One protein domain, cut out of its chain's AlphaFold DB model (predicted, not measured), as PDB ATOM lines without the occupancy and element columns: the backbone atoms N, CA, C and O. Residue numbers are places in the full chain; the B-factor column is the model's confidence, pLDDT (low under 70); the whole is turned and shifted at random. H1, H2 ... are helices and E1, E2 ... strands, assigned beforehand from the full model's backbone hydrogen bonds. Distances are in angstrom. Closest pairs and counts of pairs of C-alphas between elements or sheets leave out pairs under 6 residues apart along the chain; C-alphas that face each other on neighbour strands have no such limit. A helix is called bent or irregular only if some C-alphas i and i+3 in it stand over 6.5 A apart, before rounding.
ATOM      1  N   GLN A  73     -17.027   1.874 -13.900       73.88
ATOM      2  CA  GLN A  73     -17.050   0.752 -12.950       73.88
ATOM      3  C   GLN A  73     -17.441  -0.578 -13.615       73.88
ATOM      4  O   GLN A  73     -16.848  -1.609 -13.323       73.88
ATOM      5  N   GLU A  74     -18.371  -0.556 -14.573       66.00
ATOM      6  CA  GLU A  74     -18.781  -1.751 -15.321       66.00
ATOM      7  C   GLU A  74     -17.617  -2.389 -16.096       66.00
ATOM      8  O   GLU A  74     -17.489  -3.611 -16.137       66.00
ATOM      9  N   LEU A  75     -16.727  -1.577 -16.678       71.12
ATOM     10  CA  LEU A  75     -15.530  -2.081 -17.352       71.12
ATOM     11  C   LEU A  75     -14.507  -2.610 -16.348       71.12
ATOM     12  O   LEU A  75     -13.873  -3.625 -16.624       71.12
ATOM     13  N   HIS A  76     -14.382  -1.985 -15.176       73.44
ATOM     14  CA  HIS A  76     -13.581  -2.544 -14.088       73.44
ATOM     15  C   HIS A  76     -14.085  -3.915 -13.654       73.44
ATOM     16  O   HIS A  76     -13.284  -4.839 -13.524       73.44
ATOM     17  N   ASP A  77     -15.393  -4.063 -13.468       73.81
ATOM     18  CA  ASP A  77     -15.999  -5.319 -13.046       73.81
ATOM     19  C   ASP A  77     -15.852  -6.396 -14.123       73.81
ATOM     20  O   ASP A  77     -15.576  -7.548 -13.794       73.81
ATOM     21  N   LEU A  78     -15.951  -6.035 -15.407       72.25
ATOM     22  CA  LEU A  78     -15.706  -6.951 -16.523       72.25
ATOM     23  C   LEU A  78     -14.239  -7.372 -16.620       72.25
ATOM     24  O   LEU A  78     -13.961  -8.563 -16.755       72.25
ATOM     25  N   ILE A  79     -13.298  -6.429 -16.514       73.06
ATOM     26  CA  ILE A  79     -11.861  -6.734 -16.500       73.06
ATOM     27  C   ILE A  79     -11.537  -7.608 -15.292       73.06
ATOM     28  O   ILE A  79     -10.809  -8.588 -15.427       73.06
ATOM     29  N   PHE A  80     -12.096  -7.294 -14.122       77.62
ATOM     30  CA  PHE A  80     -11.915  -8.083 -12.913       77.62
ATOM     31  C   PHE A  80     -12.477  -9.490 -13.096       77.62
ATOM     32  O   PHE A  80     -11.747 -10.455 -12.903       77.62
ATOM     33  N   ALA A  81     -13.743  -9.616 -13.503       76.38
ATOM     34  CA  ALA A  81     -14.379 -10.903 -13.736       76.38
ATOM     35  C   ALA A  81     -13.551 -11.725 -14.723       76.38
ATOM     36  O   ALA A  81     -13.239 -12.868 -14.428       76.38
ATOM     37  N   TYR A  82     -13.101 -11.135 -15.828       71.12
ATOM     38  CA  TYR A  82     -12.321 -11.840 -16.839       71.12
ATOM     39  C   TYR A  82     -10.924 -12.255 -16.345       71.12
ATOM     40  O   TYR A  82     -10.545 -13.418 -16.454       71.12
ATOM     41  N   THR A  83     -10.169 -11.320 -15.761       78.81
ATOM     42  CA  THR A  83      -8.790 -11.556 -15.282       78.81
ATOM     43  C   THR A  83      -8.762 -12.556 -14.131       78.81
ATOM     44  O   THR A  83      -7.803 -13.309 -13.970       78.81
ATOM     45  N   PHE A  84      -9.826 -12.562 -13.331       84.06
ATOM     46  CA  PHE A  84      -9.936 -13.341 -12.111       84.06
ATOM     47  C   PHE A  84     -10.993 -14.453 -12.197       84.06
ATOM     48  O   PHE A  84     -11.456 -14.923 -11.159       84.06
ATOM     49  N   THR A  85     -11.363 -14.911 -13.404       85.06
ATOM     50  CA  THR A  85     -12.199 -16.113 -13.564       85.06
ATOM     51  C   THR A  85     -11.328 -17.347 -13.352       85.06
ATOM     52  O   THR A  85     -10.469 -17.638 -14.189       85.06
ATOM     53  N   PRO A  86     -11.522 -18.094 -12.255       87.31
ATOM     54  CA  PRO A  86     -10.806 -19.340 -12.087       87.31
ATOM     55  C   PRO A  86     -11.326 -20.360 -13.110       87.31
ATOM     56  O   PRO A  86     -12.515 -20.331 -13.447       87.31
ATOM     57  N   PRO A  87     -10.484 -21.290 -13.592       82.75
ATOM     58  CA  PRO A  87     -10.992 -22.420 -14.355       82.75
ATOM     59  C   PRO A  87     -12.027 -23.170 -13.505       82.75
ATOM     60  O   PRO A  87     -11.864 -23.287 -12.290       82.75
ATOM     61  N   THR A  88     -13.108 -23.622 -14.136       89.69
ATOM     62  CA  THR A  88     -14.195 -24.384 -13.505       89.69
ATOM     63  C   THR A  88     -14.490 -25.630 -14.336       89.69
ATOM     64  O   THR A  88     -14.045 -25.736 -15.479       89.69
ATOM     65  N   ALA A  89     -15.237 -26.566 -13.760       89.50
ATOM     66  CA  ALA A  89     -15.557 -27.879 -14.309       89.50
ATOM     67  C   ALA A  89     -14.323 -28.742 -14.627       89.50
ATOM     68  O   ALA A  89     -14.390 -29.623 -15.483       89.50
ATOM     69  N   LEU A  90     -13.201 -28.500 -13.943       85.94
ATOM     70  CA  LEU A  90     -12.026 -29.356 -14.033       85.94
ATOM     71  C   LEU A  90     -12.040 -30.402 -12.924       85.94
ATOM     72  O   LEU A  90     -12.396 -30.111 -11.779       85.94
ATOM     73  N   THR A  91     -11.578 -31.595 -13.275       90.31
ATOM     74  CA  THR A  91     -11.109 -32.585 -12.311       90.31
ATOM     75  C   THR A  91      -9.629 -32.326 -12.064       90.31
ATOM     76  O   THR A  91      -8.814 -32.441 -12.980       90.31
ATOM     77  N   ILE A  92      -9.293 -31.912 -10.847       90.50
ATOM     78  CA  ILE A  92      -7.947 -31.517 -10.450       90.50
ATOM     79  C   ILE A  92      -7.374 -32.624  -9.561       90.50
ATOM     80  O   ILE A  92      -7.871 -32.803  -8.443       90.50
ATOM     81  N   PRO A  93      -6.343 -33.358 -10.017       91.69
ATOM     82  CA  PRO A  93      -5.672 -34.322  -9.163       91.69
ATOM     83  C   PRO A  93      -4.953 -33.580  -8.032       91.69
ATOM     84  O   PRO A  93      -4.219 -32.616  -8.267       91.69
ATOM     85  N   LEU A  94      -5.184 -34.014  -6.797       92.50
ATOM     86  CA  LEU A  94      -4.400 -33.590  -5.644       92.50
ATOM     87  C   LEU A  94      -3.264 -34.595  -5.481       92.50
ATOM     88  O   LEU A  94      -3.444 -35.648  -4.876       92.50
ATOM     89  N   ASP A  95      -2.114 -34.271  -6.061       91.06
ATOM     90  CA  ASP A  95      -0.868 -35.018  -5.918       91.06
ATOM     91  C   ASP A  95       0.273 -34.092  -5.459       91.06
ATOM     92  O   ASP A  95       0.055 -32.938  -5.080       91.06
ATOM     93  N   GLU A  96       1.513 -34.587  -5.476       88.19
ATOM     94  CA  GLU A  96       2.688 -33.809  -5.057       88.19
ATOM     95  C   GLU A  96       2.968 -32.595  -5.958       88.19
ATOM     96  O   GLU A  96       3.719 -31.699  -5.570       88.19
ATOM     97  N   THR A  97       2.372 -32.559  -7.151       89.69
ATOM     98  CA  THR A  97       2.540 -31.486  -8.132       89.69
ATOM     99  C   THR A  97       1.465 -30.409  -8.017       89.69
ATOM    100  O   THR A  97       1.587 -29.362  -8.660       89.69
ATOM    101  N   TYR A  98       0.437 -30.615  -7.182       89.75
ATOM    102  CA  TYR A  98      -0.616 -29.624  -6.996       89.75
ATOM    103  C   TYR A  98      -0.054 -28.330  -6.394       89.75
ATOM    104  O   TYR A  98       0.325 -28.259  -5.223       89.75
ATOM    105  N   ALA A  99      -0.066 -27.272  -7.201       86.44
ATOM    106  CA  ALA A  99       0.258 -25.917  -6.789       86.44
ATOM    107  C   ALA A  99      -0.985 -25.030  -6.881       86.44
ATOM    108  O   ALA A  99      -1.786 -25.144  -7.811       86.44
ATOM    109  N   LEU A 100      -1.130 -24.103  -5.929       86.69
ATOM    110  CA  LEU A 100      -2.225 -23.139  -5.952       86.69
ATOM    111  C   LEU A 100      -2.109 -22.273  -7.222       86.69
ATOM    112  O   LEU A 100      -1.074 -21.613  -7.389       86.69
ATOM    113  N   PRO A 101      -3.134 -22.225  -8.094       87.75
ATOM    114  CA  PRO A 101      -3.086 -21.418  -9.307       87.75
ATOM    115  C   PRO A 101      -2.701 -19.965  -9.019       87.75
ATOM    116  O   PRO A 101      -3.189 -19.369  -8.056       87.75
ATOM    117  N   ALA A 102      -1.875 -19.366  -9.880       85.94
ATOM    118  CA  ALA A 102      -1.385 -17.994  -9.701       85.94
ATOM    119  C   ALA A 102      -2.521 -16.965  -9.518       85.94
ATOM    120  O   ALA A 102      -2.378 -16.007  -8.764       85.94
ATOM    121  N   ILE A 103      -3.690 -17.213 -10.123       84.69
ATOM    122  CA  ILE A 103      -4.902 -16.387  -9.985       84.69
ATOM    123  C   ILE A 103      -5.417 -16.291  -8.537       84.69
ATOM    124  O   ILE A 103      -6.087 -15.327  -8.177       84.69
ATOM    125  N   LEU A 104      -5.087 -17.270  -7.686       85.88
ATOM    126  CA  LEU A 104      -5.410 -17.270  -6.260       85.88
ATOM    127  C   LEU A 104      -4.311 -16.610  -5.417       85.88
ATOM    128  O   LEU A 104      -4.565 -16.230  -4.277       85.88
ATOM    129  N   GLN A 105      -3.116 -16.384  -5.961       86.25
ATOM    130  CA  GLN A 105      -1.989 -15.744  -5.264       86.25
ATOM    131  C   GLN A 105      -2.045 -14.206  -5.327       86.25
ATOM    132  O   GLN A 105      -1.040 -13.507  -5.284       86.25
ATOM    133  N   VAL A 106      -3.255 -13.663  -5.414       87.12
ATOM    134  CA  VAL A 106      -3.561 -12.229  -5.511       87.12
ATOM    135  C   VAL A 106      -3.795 -11.619  -4.124       87.12
ATOM    136  O   VAL A 106      -3.621 -12.293  -3.103       87.12
ATOM    137  N   SER A 107      -4.209 -10.346  -4.066       86.81
ATOM    138  CA  SER A 107      -4.578  -9.677  -2.808       86.81
ATOM    139  C   SER A 107      -5.604 -10.492  -2.003       86.81
ATOM    140  O   SER A 107      -6.439 -11.188  -2.583       86.81
ATOM    141  N   ARG A 108      -5.591 -10.374  -0.668       79.44
ATOM    142  CA  ARG A 108      -6.508 -11.111   0.225       79.44
ATOM    143  C   ARG A 108      -7.981 -10.925  -0.158       79.44
ATOM    144  O   ARG A 108      -8.739 -11.890  -0.170       79.44
ATOM    145  N   HIS A 109      -8.367  -9.698  -0.513       79.88
ATOM    146  CA  HIS A 109      -9.738  -9.375  -0.902       79.88
ATOM    147  C   HIS A 109     -10.136 -10.057  -2.220       79.88
ATOM    148  O   HIS A 109     -11.150 -10.752  -2.281       79.88
ATOM    149  N   THR A 110      -9.308  -9.921  -3.261       83.12
ATOM    150  CA  THR A 110      -9.546 -10.558  -4.566       83.12
ATOM    151  C   THR A 110      -9.578 -12.078  -4.424       83.12
ATOM    152  O   THR A 110     -10.497 -12.732  -4.906       83.12
ATOM    153  N   ARG A 111      -8.623 -12.634  -3.673       86.81
ATOM    154  CA  ARG A 111      -8.506 -14.066  -3.402       86.81
ATOM    155  C   ARG A 111      -9.774 -14.619  -2.759       86.81
ATOM    156  O   ARG A 111     -10.298 -15.609  -3.248       86.81
ATOM    157  N   SER A 112     -10.299 -13.966  -1.721       82.19
ATOM    158  CA  SER A 112     -11.532 -14.397  -1.042       82.19
ATOM    159  C   SER A 112     -12.721 -14.517  -2.005       82.19
ATOM    160  O   SER A 112     -13.453 -15.505  -1.954       82.19
ATOM    161  N   ARG A 113     -12.863 -13.574  -2.949       83.75
ATOM    162  CA  ARG A 113     -13.925 -13.613  -3.969       83.75
ATOM    163  C   ARG A 113     -13.750 -14.770  -4.960       83.75
ATOM    164  O   ARG A 113     -14.731 -15.414  -5.317       83.75
ATOM    165  N   ILE A 114     -12.519 -15.041  -5.397       88.81
ATOM    166  CA  ILE A 114     -12.221 -16.052  -6.429       88.81
ATOM    167  C   ILE A 114     -12.228 -17.473  -5.855       88.81
ATOM    168  O   ILE A 114     -12.699 -18.395  -6.521       88.81
ATOM    169  N   LEU A 115     -11.725 -17.657  -4.627       88.31
ATOM    170  CA  LEU A 115     -11.620 -18.967  -3.967       88.31
ATOM    171  C   LEU A 115     -12.961 -19.696  -3.957       88.31
ATOM    172  O   LEU A 115     -13.003 -20.895  -4.221       88.31
ATOM    173  N   LYS A 116     -14.051 -18.961  -3.702       83.94
ATOM    174  CA  LYS A 116     -15.406 -19.510  -3.701       83.94
ATOM    175  C   LYS A 116     -15.740 -20.154  -5.043       83.94
ATOM    176  O   LYS A 116     -16.100 -21.324  -5.082       83.94
ATOM    177  N   THR A 117     -15.571 -19.420  -6.139       87.00
ATOM    178  CA  THR A 117     -15.860 -19.918  -7.490       87.00
ATOM    179  C   THR A 117     -14.930 -21.061  -7.888       87.00
ATOM    180  O   THR A 117     -15.389 -22.033  -8.478       87.00
ATOM    181  N   TYR A 118     -13.643 -20.976  -7.538       91.88
ATOM    182  CA  TYR A 118     -12.658 -22.012  -7.859       91.88
ATOM    183  C   TYR A 118     -12.960 -23.335  -7.153       91.88
ATOM    184  O   TYR A 118     -13.036 -24.370  -7.810       91.88
ATOM    185  N   TYR A 119     -13.162 -23.320  -5.833       88.31
ATOM    186  CA  TYR A 119     -13.418 -24.554  -5.087       88.31
ATOM    187  C   TYR A 119     -14.824 -25.101  -5.315       88.31
ATOM    188  O   TYR A 119     -15.015 -26.308  -5.279       88.31
ATOM    189  N   HIS A 120     -15.801 -24.235  -5.590       84.25
ATOM    190  CA  HIS A 120     -17.149 -24.675  -5.939       84.25
ATOM    191  C   HIS A 120     -17.229 -25.261  -7.352       84.25
ATOM    192  O   HIS A 120     -18.000 -26.181  -7.601       84.25
ATOM    193  N   GLY A 121     -16.463 -24.699  -8.289       85.06
ATOM    194  CA  GLY A 121     -16.541 -25.057  -9.697       85.06
ATOM    195  C   GLY A 121     -15.738 -26.295 -10.084       85.06
ATOM    196  O   GLY A 121     -15.987 -26.820 -11.161       85.06
ATOM    197  N   ASN A 122     -14.790 -26.756  -9.268       89.62
ATOM    198  CA  ASN A 122     -13.898 -27.865  -9.617       89.62
ATOM    199  C   ASN A 122     -14.105 -29.082  -8.714       89.62
ATOM    200  O   ASN A 122     -14.518 -28.964  -7.563       89.62
ATOM    201  N   VAL A 123     -13.771 -30.253  -9.249       86.94
ATOM    202  CA  VAL A 123     -13.730 -31.517  -8.511       86.94
ATOM    203  C   VAL A 123     -12.275 -31.811  -8.177       86.94
ATOM    204  O   VAL A 123     -11.431 -31.805  -9.065       86.94
ATOM    205  N   PHE A 124     -11.969 -32.054  -6.904       89.25
ATOM    206  CA  PHE A 124     -10.610 -32.354  -6.453       89.25
ATOM    207  C   PHE A 124     -10.494 -33.841  -6.125       89.25
ATOM    208  O   PHE A 124     -11.232 -34.349  -5.279       89.25
ATOM    209  N   GLU A 125      -9.572 -34.527  -6.796       88.12
ATOM    210  CA  GLU A 125      -9.363 -35.972  -6.675       88.12
ATOM    211  C   GLU A 125      -7.998 -36.262  -6.024       88.12
ATOM    212  O   GLU A 125      -6.973 -36.210  -6.698       88.12
ATOM    213  N   PRO A 126      -7.937 -36.534  -4.710       89.50
ATOM    214  CA  PRO A 126      -6.742 -37.019  -4.048       89.50
ATOM    215  C   PRO A 126      -6.415 -38.457  -4.432       89.50
ATOM    216  O   PRO A 126      -7.273 -39.347  -4.406       89.50
ATOM    217  N   ASN A 127      -5.133 -38.687  -4.709       84.88
ATOM    218  CA  ASN A 127      -4.601 -40.021  -4.966       84.88
ATOM    219  C   ASN A 127      -4.433 -40.802  -3.653       84.88
ATOM    220  O   ASN A 127      -4.821 -41.971  -3.554       84.88
ATOM    221  N   GLU A 128      -3.924 -40.138  -2.617       85.44
ATOM    222  CA  GLU A 128      -3.682 -40.694  -1.290       85.44
ATOM    223  C   GLU A 128      -4.222 -39.786  -0.173       85.44
ATOM    224  O   GLU A 128      -4.407 -38.581  -0.329       85.44
ATOM    225  N   ALA A 129      -4.431 -40.352   1.021       79.56
ATOM    226  CA  ALA A 129      -4.906 -39.591   2.184       79.56
ATOM    227  C   ALA A 129      -3.949 -38.450   2.587       79.56
ATOM    228  O   ALA A 129      -4.384 -37.397   3.057       79.56
ATOM    229  N   LYS A 130      -2.639 -38.640   2.370       84.19
ATOM    230  CA  LYS A 130      -1.616 -37.618   2.632       84.19
ATOM    231  C   LYS A 130      -1.784 -36.379   1.742       84.19
ATOM    232  O   LYS A 130      -1.426 -35.280   2.165       84.19
ATOM    233  N   ASP A 131      -2.360 -36.533   0.550       84.44
ATOM    234  CA  ASP A 131      -2.508 -35.437  -0.410       84.44
ATOM    235  C   ASP A 131      -3.542 -34.422   0.064       84.44
ATOM    236  O   ASP A 131      -3.395 -33.222  -0.162       84.44
ATOM    237  N   VAL A 132      -4.539 -34.867   0.828       79.56
ATOM    238  CA  VAL A 132      -5.536 -33.948   1.376       79.56
ATOM    239  C   VAL A 132      -5.012 -33.171   2.571       79.56
ATOM    240  O   VAL A 132      -5.336 -31.995   2.716       79.56
ATOM    241  N   TRP A 133      -4.147 -33.774   3.386       79.31
ATOM    242  CA  TRP A 133      -3.423 -33.034   4.421       79.31
ATOM    243  C   TRP A 133      -2.489 -31.978   3.823       79.31
ATOM    244  O   TRP A 133      -2.380 -30.869   4.340       79.31
ATOM    245  N   ARG A 134      -1.835 -32.277   2.697       79.44
ATOM    246  CA  ARG A 134      -1.043 -31.275   1.967       79.44
ATOM    247  C   ARG A 134      -1.929 -30.171   1.404       79.44
ATOM    248  O   ARG A 134      -1.615 -28.994   1.563       79.44
ATOM    249  N   PHE A 135      -3.053 -30.547   0.806       84.31
ATOM    250  CA  PHE A 135      -4.019 -29.599   0.279       84.31
ATOM    251  C   PHE A 135      -4.585 -28.686   1.377       84.31
ATOM    252  O   PHE A 135      -4.610 -27.473   1.188       84.31
ATOM    253  N   SER A 136      -4.966 -29.214   2.545       82.44
ATOM    254  CA  SER A 136      -5.479 -28.400   3.656       82.44
ATOM    255  C   SER A 136      -4.437 -27.392   4.157       82.44
ATOM    256  O   SER A 136      -4.778 -26.242   4.438       82.44
ATOM    257  N   ASN A 137      -3.158 -27.771   4.169       80.88
ATOM    258  CA  ASN A 137      -2.057 -26.865   4.503       80.88
ATOM    259  C   ASN A 137      -1.802 -25.801   3.421       80.88
ATOM    260  O   ASN A 137      -1.459 -24.668   3.752       80.88
ATOM    261  N   ALA A 138      -2.003 -26.132   2.141       78.44
ATOM    262  CA  ALA A 138      -1.848 -25.197   1.023       78.44
ATOM    263  C   ALA A 138      -2.996 -24.176   0.917       78.44
ATOM    264  O   ALA A 138      -2.842 -23.111   0.312       78.44
ATOM    265  N   VAL A 139      -4.154 -24.493   1.493       81.38
ATOM    266  CA  VAL A 139      -5.317 -23.608   1.515       81.38
ATOM    267  C   VAL A 139      -5.123 -22.516   2.592       81.38
ATOM    268  O   VAL A 139      -4.558 -22.799   3.656       81.38
ATOM    269  N   PRO A 140      -5.576 -21.264   2.353       78.38
ATOM    270  CA  PRO A 140      -5.534 -20.203   3.361       78.38
ATOM    271  C   PRO A 140      -6.223 -20.597   4.674       78.38
ATOM    272  O   PRO A 140      -7.213 -21.335   4.656       78.38
ATOM    273  N   ASP A 141      -5.726 -20.065   5.796       77.12
ATOM    274  CA  ASP A 141      -6.200 -20.374   7.158       77.12
ATOM    275  C   ASP A 141      -7.725 -20.258   7.293       77.12
ATOM    276  O   ASP A 141      -8.358 -21.037   8.003       77.12
ATOM    277  N   GLU A 142      -8.320 -19.321   6.549       72.38
ATOM    278  CA  GLU A 142      -9.759 -19.090   6.486       72.38
ATOM    279  C   GLU A 142     -10.572 -20.339   6.107       72.38
ATOM    280  O   GLU A 142     -11.639 -20.567   6.670       72.38
ATOM    281  N   VAL A 143     -10.070 -21.159   5.182       71.50
ATOM    282  CA  VAL A 143     -10.760 -22.354   4.661       71.50
ATOM    283  C   VAL A 143     -10.162 -23.639   5.251       71.50
ATOM    284  O   VAL A 143     -10.848 -24.662   5.324       71.50
ATOM    285  N   ARG A 144      -8.912 -23.582   5.734       79.06
ATOM    286  CA  ARG A 144      -8.170 -24.718   6.302       79.06
ATOM    287  C   ARG A 144      -8.950 -25.448   7.391       79.06
ATOM    288  O   ARG A 144      -9.014 -26.671   7.356       79.06
ATOM    289  N   GLU A 145      -9.569 -24.723   8.319       72.19
ATOM    290  CA  GLU A 145     -10.228 -25.346   9.474       72.19
ATOM    291  C   GLU A 145     -11.542 -26.058   9.112       72.19
ATOM    292  O   GLU A 145     -11.864 -27.096   9.689       72.19
ATOM    293  N   GLY A 146     -12.280 -25.545   8.120       71.81
ATOM    294  CA  GLY A 146     -13.463 -26.229   7.584       71.81
ATOM    295  C   GLY A 146     -13.082 -27.509   6.842       71.81
ATOM    296  O   GLY A 146     -13.655 -28.568   7.084       71.81
ATOM    297  N   VAL A 147     -12.047 -27.436   5.997       70.94
ATOM    298  CA  VAL A 147     -11.521 -28.606   5.276       70.94
ATOM    299  C   VAL A 147     -10.983 -29.649   6.254       70.94
ATOM    300  O   VAL A 147     -11.338 -30.816   6.137       70.94
ATOM    301  N   ARG A 148     -10.184 -29.240   7.248       72.19
ATOM    302  CA  ARG A 148      -9.615 -30.135   8.267       72.19
ATOM    303  C   ARG A 148     -10.704 -30.893   9.023       72.19
ATOM    304  O   ARG A 148     -10.635 -32.114   9.109       72.19
ATOM    305  N   ARG A 149     -11.744 -30.193   9.486       68.25
ATOM    306  CA  ARG A 149     -12.869 -30.821  10.192       68.25
ATOM    307  C   ARG A 149     -13.622 -31.815   9.309       68.25
ATOM    308  O   ARG A 149     -13.871 -32.934   9.737       68.25
ATOM    309  N   GLY A 150     -13.926 -31.444   8.061       67.31
ATOM    310  CA  GLY A 150     -14.603 -32.344   7.119       67.31
ATOM    311  C   GLY A 150     -13.780 -33.593   6.779       67.31
ATOM    312  O   GLY A 150     -14.343 -34.674   6.595       67.31
ATOM    313  N   VAL A 151     -12.452 -33.455   6.726       66.44
ATOM    314  CA  VAL A 151     -11.498 -34.558   6.528       66.44
ATOM    315  C   VAL A 151     -11.493 -35.499   7.730       66.44
ATOM    316  O   VAL A 151     -11.625 -36.706   7.536       66.44
ATOM    317  N   GLU A 152     -11.373 -34.963   8.947       66.44
ATOM    318  CA  GLU A 152     -11.358 -35.735  10.198       66.44
ATOM    319  C   GLU A 152     -12.680 -36.499  10.397       66.44
ATOM    320  O   GLU A 152     -12.667 -37.718  10.566       66.44
ATOM    321  N   GLU A 153     -13.827 -35.827  10.238       65.88
ATOM    322  CA  GLU A 153     -15.159 -36.431  10.412       65.88
ATOM    323  C   GLU A 153     -15.447 -37.575   9.426       65.88
ATOM    324  O   GLU A 153     -16.130 -38.545   9.763       65.88
ATOM    325  N   ALA A 154     -14.956 -37.484   8.188       61.38
ATOM    326  CA  ALA A 154     -15.179 -38.543   7.208       61.38
ATOM    327  C   ALA A 154     -14.174 -39.689   7.298       61.38
ATOM    328  O   ALA A 154     -14.511 -40.823   6.930       61.38
ATOM    329  N   TRP A 155     -12.966 -39.407   7.787       64.56
ATOM    330  CA  TRP A 155     -11.964 -40.432   8.039       64.56
ATOM    331  C   TRP A 155     -12.389 -41.367   9.174       64.56
ATOM    332  O   TRP A 155     -12.169 -42.573   9.088       64.56
ATOM    333  N   GLU A 156     -13.078 -40.842  10.189       64.12
ATOM    334  CA  GLU A 156     -13.464 -41.611  11.374       64.12
ATOM    335  C   GLU A 156     -14.631 -42.596  11.181       64.12
ATOM    336  O   GLU A 156     -14.894 -43.373  12.097       64.12
ATOM    337  N   GLY A 157     -15.324 -42.657  10.028       53.06
ATOM    338  CA  GLY A 157     -16.508 -43.534   9.994       53.06
ATOM    339  C   GLY A 157     -17.107 -44.066   8.697       53.06
ATOM    340  O   GLY A 157     -17.982 -44.923   8.809       53.06
ATOM    341  N   LYS A 158     -16.762 -43.606   7.482       51.66
ATOM    342  CA  LYS A 158     -17.640 -43.912   6.319       51.66
ATOM    343  C   LYS A 158     -16.962 -44.193   4.965       51.66
ATOM    344  O   LYS A 158     -17.650 -44.298   3.949       51.66
ATOM    345  N   GLY A 159     -15.642 -44.390   4.933       59.56
ATOM    346  CA  GLY A 159     -14.904 -44.753   3.712       59.56
ATOM    347  C   GLY A 159     -14.803 -43.627   2.665       59.56
ATOM    348  O   GLY A 159     -15.369 -42.547   2.827       59.56
ATOM    349  N   LYS A 160     -14.069 -43.878   1.565       54.75
ATOM    350  CA  LYS A 160     -13.692 -42.859   0.555       54.75
ATOM    351  C   LYS A 160     -14.868 -42.036   0.001       54.75
ATOM    352  O   LYS A 160     -14.688 -40.867  -0.299       54.75
ATOM    353  N   ALA A 161     -16.070 -42.597  -0.132       48.38
ATOM    354  CA  ALA A 161     -17.214 -41.880  -0.709       48.38
ATOM    355  C   ALA A 161     -17.801 -40.802   0.225       48.38
ATOM    356  O   ALA A 161     -18.151 -39.712  -0.224       48.38
ATOM    357  N   ALA A 162     -17.874 -41.073   1.529       54.03
ATOM    358  CA  ALA A 162     -18.356 -40.094   2.505       54.03
ATOM    359  C   ALA A 162     -17.376 -38.931   2.709       54.03
ATOM    360  O   ALA A 162     -17.784 -37.829   3.062       54.03
ATOM    361  N   TYR A 163     -16.105 -39.184   2.413       59.19
ATOM    362  CA  TYR A 163     -15.017 -38.221   2.441       59.19
ATOM    363  C   TYR A 163     -15.112 -37.141   1.365       59.19
ATOM    364  O   TYR A 163     -15.037 -35.952   1.667       59.19
ATOM    365  N   TYR A 164     -15.379 -37.523   0.118       56.47
ATOM    366  CA  TYR A 164     -15.611 -36.545  -0.949       56.47
ATOM    367  C   TYR A 164     -16.828 -35.656  -0.671       56.47
ATOM    368  O   TYR A 164     -16.817 -34.459  -0.964       56.47
ATOM    369  N   LEU A 165     -17.864 -36.229  -0.052       54.19
ATOM    370  CA  LEU A 165     -19.080 -35.510   0.312       54.19
ATOM    371  C   LEU A 165     -18.872 -34.556   1.496       54.19
ATOM    372  O   LEU A 165     -19.451 -33.473   1.482       54.19
ATOM    373  N   SER A 166     -18.057 -34.907   2.498       57.94
ATOM    374  CA  SER A 166     -17.798 -34.032   3.653       57.94
ATOM    375  C   SER A 166     -16.897 -32.850   3.295       57.94
ATOM    376  O   SER A 166     -17.218 -31.717   3.645       57.94
ATOM    377  N   VAL A 167     -15.819 -33.083   2.535       59.09
ATOM    378  CA  VAL A 167     -14.877 -32.029   2.124       59.09
ATOM    379  C   VAL A 167     -15.563 -31.028   1.197       59.09
ATOM    380  O   VAL A 167     -15.476 -29.819   1.423       59.09
ATOM    381  N   GLY A 168     -16.331 -31.515   0.214       59.88
ATOM    382  CA  GLY A 168     -17.149 -30.652  -0.640       59.88
ATOM    383  C   GLY A 168     -18.190 -29.859   0.157       59.88
ATOM    384  O   GLY A 168     -18.366 -28.662  -0.075       59.88
ATOM    385  N   ARG A 169     -18.840 -30.491   1.145       63.47
ATOM    386  CA  ARG A 169     -19.857 -29.863   2.002       63.47
ATOM    387  C   ARG A 169     -19.292 -28.773   2.912       63.47
ATOM    388  O   ARG A 169     -19.938 -27.737   3.032       63.47
ATOM    389  N   GLU A 170     -18.118 -28.955   3.508       63.94
ATOM    390  CA  GLU A 170     -17.501 -27.932   4.367       63.94
ATOM    391  C   GLU A 170     -16.963 -26.745   3.555       63.94
ATOM    392  O   GLU A 170     -17.136 -25.591   3.956       63.94
ATOM    393  N   MET A 171     -16.411 -26.991   2.359       59.06
ATOM    394  CA  MET A 171     -16.051 -25.914   1.425       59.06
ATOM    395  C   MET A 171     -17.278 -25.100   0.988       59.06
ATOM    396  O   MET A 171     -17.238 -23.867   0.969       59.06
ATOM    397  N   LEU A 172     -18.387 -25.783   0.687       55.25
ATOM    398  CA  LEU A 172     -19.682 -25.174   0.363       55.25
ATOM    399  C   LEU A 172     -20.277 -24.404   1.548       55.25
ATOM    400  O   LEU A 172     -20.794 -23.301   1.370       55.25
ATOM    401  N   TRP A 173     -20.193 -24.955   2.758       60.50
ATOM    402  CA  TRP A 173     -20.695 -24.310   3.967       60.50
ATOM    403  C   TRP A 173     -19.914 -23.036   4.296       60.50
ATOM    404  O   TRP A 173     -20.519 -22.019   4.633       60.50
ATOM    405  N   TYR A 174     -18.592 -23.040   4.124       53.62
ATOM    406  CA  TYR A 174     -17.769 -21.842   4.292       53.62
ATOM    407  C   TYR A 174     -18.094 -20.763   3.244       53.62
ATOM    408  O   TYR A 174     -18.267 -19.582   3.566       53.62
ATOM    409  N   ALA A 175     -18.264 -21.181   1.987       52.25
ATOM    410  CA  ALA A 175     -18.709 -20.318   0.897       52.25
ATOM    411  C   ALA A 175     -20.106 -19.713   1.138       52.25
ATOM    412  O   ALA A 175     -20.381 -18.609   0.667       52.25
ATOM    413  N   TRP A 176     -20.979 -20.414   1.862       47.72
ATOM    414  CA  TRP A 176     -22.322 -19.955   2.224       47.72
ATOM    415  C   TRP A 176     -22.331 -19.059   3.473       47.72
ATOM    416  O   TRP A 176     -22.998 -18.029   3.497       47.72
ATOM    417  N   ARG A 177     -21.545 -19.384   4.509       49.47
ATOM    418  CA  ARG A 177     -21.479 -18.606   5.762       49.47
ATOM    419  C   ARG A 177     -20.924 -17.194   5.559       49.47
ATOM    420  O   ARG A 177     -21.296 -16.278   6.285       49.47
ATOM    421  N   THR A 178     -20.068 -17.011   4.561       51.06
ATOM    422  CA  THR A 178     -19.536 -15.695   4.176       51.06
ATOM    423  C   THR A 178     -20.571 -14.787   3.490       51.06
ATOM    424  O   THR A 178     -20.307 -13.599   3.341       51.06
ATOM    425  N   GLU A 179     -21.763 -15.291   3.139       46.22
ATOM    426  CA  GLU A 179     -22.851 -14.512   2.516       46.22
ATOM    427  C   GLU A 179     -23.906 -13.957   3.496       46.22
ATOM    428  O   GLU A 179     -24.814 -13.257   3.052       46.22
TER     429      GLU A 179
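AT A GLANCE: This is residues 73 to 179 of the 374 residues of an uncharacterized protein of Zasmidium cellare ATCC 36951 (UniProt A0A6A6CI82). H3, H4 and H5 run back and forth as two helical hairpins in a row along the chain, with H4 between the other two; the parallel strand pair E1 and E2 covers the open side between H3 and H5, opposite H4. H2 reaches from the strands toward one end of this body, and there residues 73 to 79 of H1 stick out as a free arm. The printed part has 107 residues, in the order H1, E1, H2, E2, H3, H4, H5, five helices and two strands, and its class is mostly helix. It is compact by its radius of gyration of the C-alphas, 14.5 A, yet elongated, spanning 50 by 30 by 23 A.

HOW THE PARTS SIT: H1, residues 73 to 83, touches no helix. E1, residues 91 to 94, is the parallel neighbour of E2, residues 123 to 126, at 29 degrees; N 92 and O 123, 2.8 A, and N 125 and O 92, 2.9 A, are within hydrogen-bond range. Between them comes H2, residues 108 to 121, which makes a strand-helix-strand unit, two parallel neighbour strands with a helix between, whose crossover is right-handed. H3, residues 129 to 138, comes closest to E1 at the C-alphas of Leu 94 and Asp 131, 5.9 A. H3 and H4, residues 141 to 155, form a hairpin and touch at a shallow tilt of 15 degrees, opposite ways, closest at the C-alphas of Ser 136 and Arg 144, 5.3 A. H4 and H5, residues 159 to 177, form another hairpin at a shallow tilt of 30 degrees, opposite ways; the C-alphas of Ala 154 and Tyr 163 are closest, 4.8 A. Residues 168 to 175 of H5 touch residues 116 to 120 of H2, closest at the C-alphas of Lys 116 and Ala 175, 5.7 A, at a steep tilt of 41 degrees, opposite ways. E2 and H5 are near each other, while H3 and H5 are apart. Every O i to N i+4 pair is within hydrogen-bond range in H1 and H5; the counts are 8 of 10 in H2, 5 of 6 in H3 and 9 of 11 in H4.

IN THESE COORDINATES: H1 begins at C-alpha 73, (-17.050, 0.752, -12.950), and is 15.0 A long. E1 begins at C-alpha 91, (-11.109, -32.585, -12.311). H2 is 19.8 A long, H4 20.9 A, and H5 27.0 A, ending at C-alpha 177, (-21.479, -18.606, 5.762). H4 is irregular, but only just: C-alphas 142 and 145 are 6.9 A apart.

THE WHOLE: The two C-alphas farthest apart, of Gln 73 and Gly 157, are 49.9 A apart. The printed part has no cut, and the link from E1 to H2, residues 95 to 107, is long. The mean pLDDT of the printed part is 75.5; residue 74 and residues 149 to 179 are under 70.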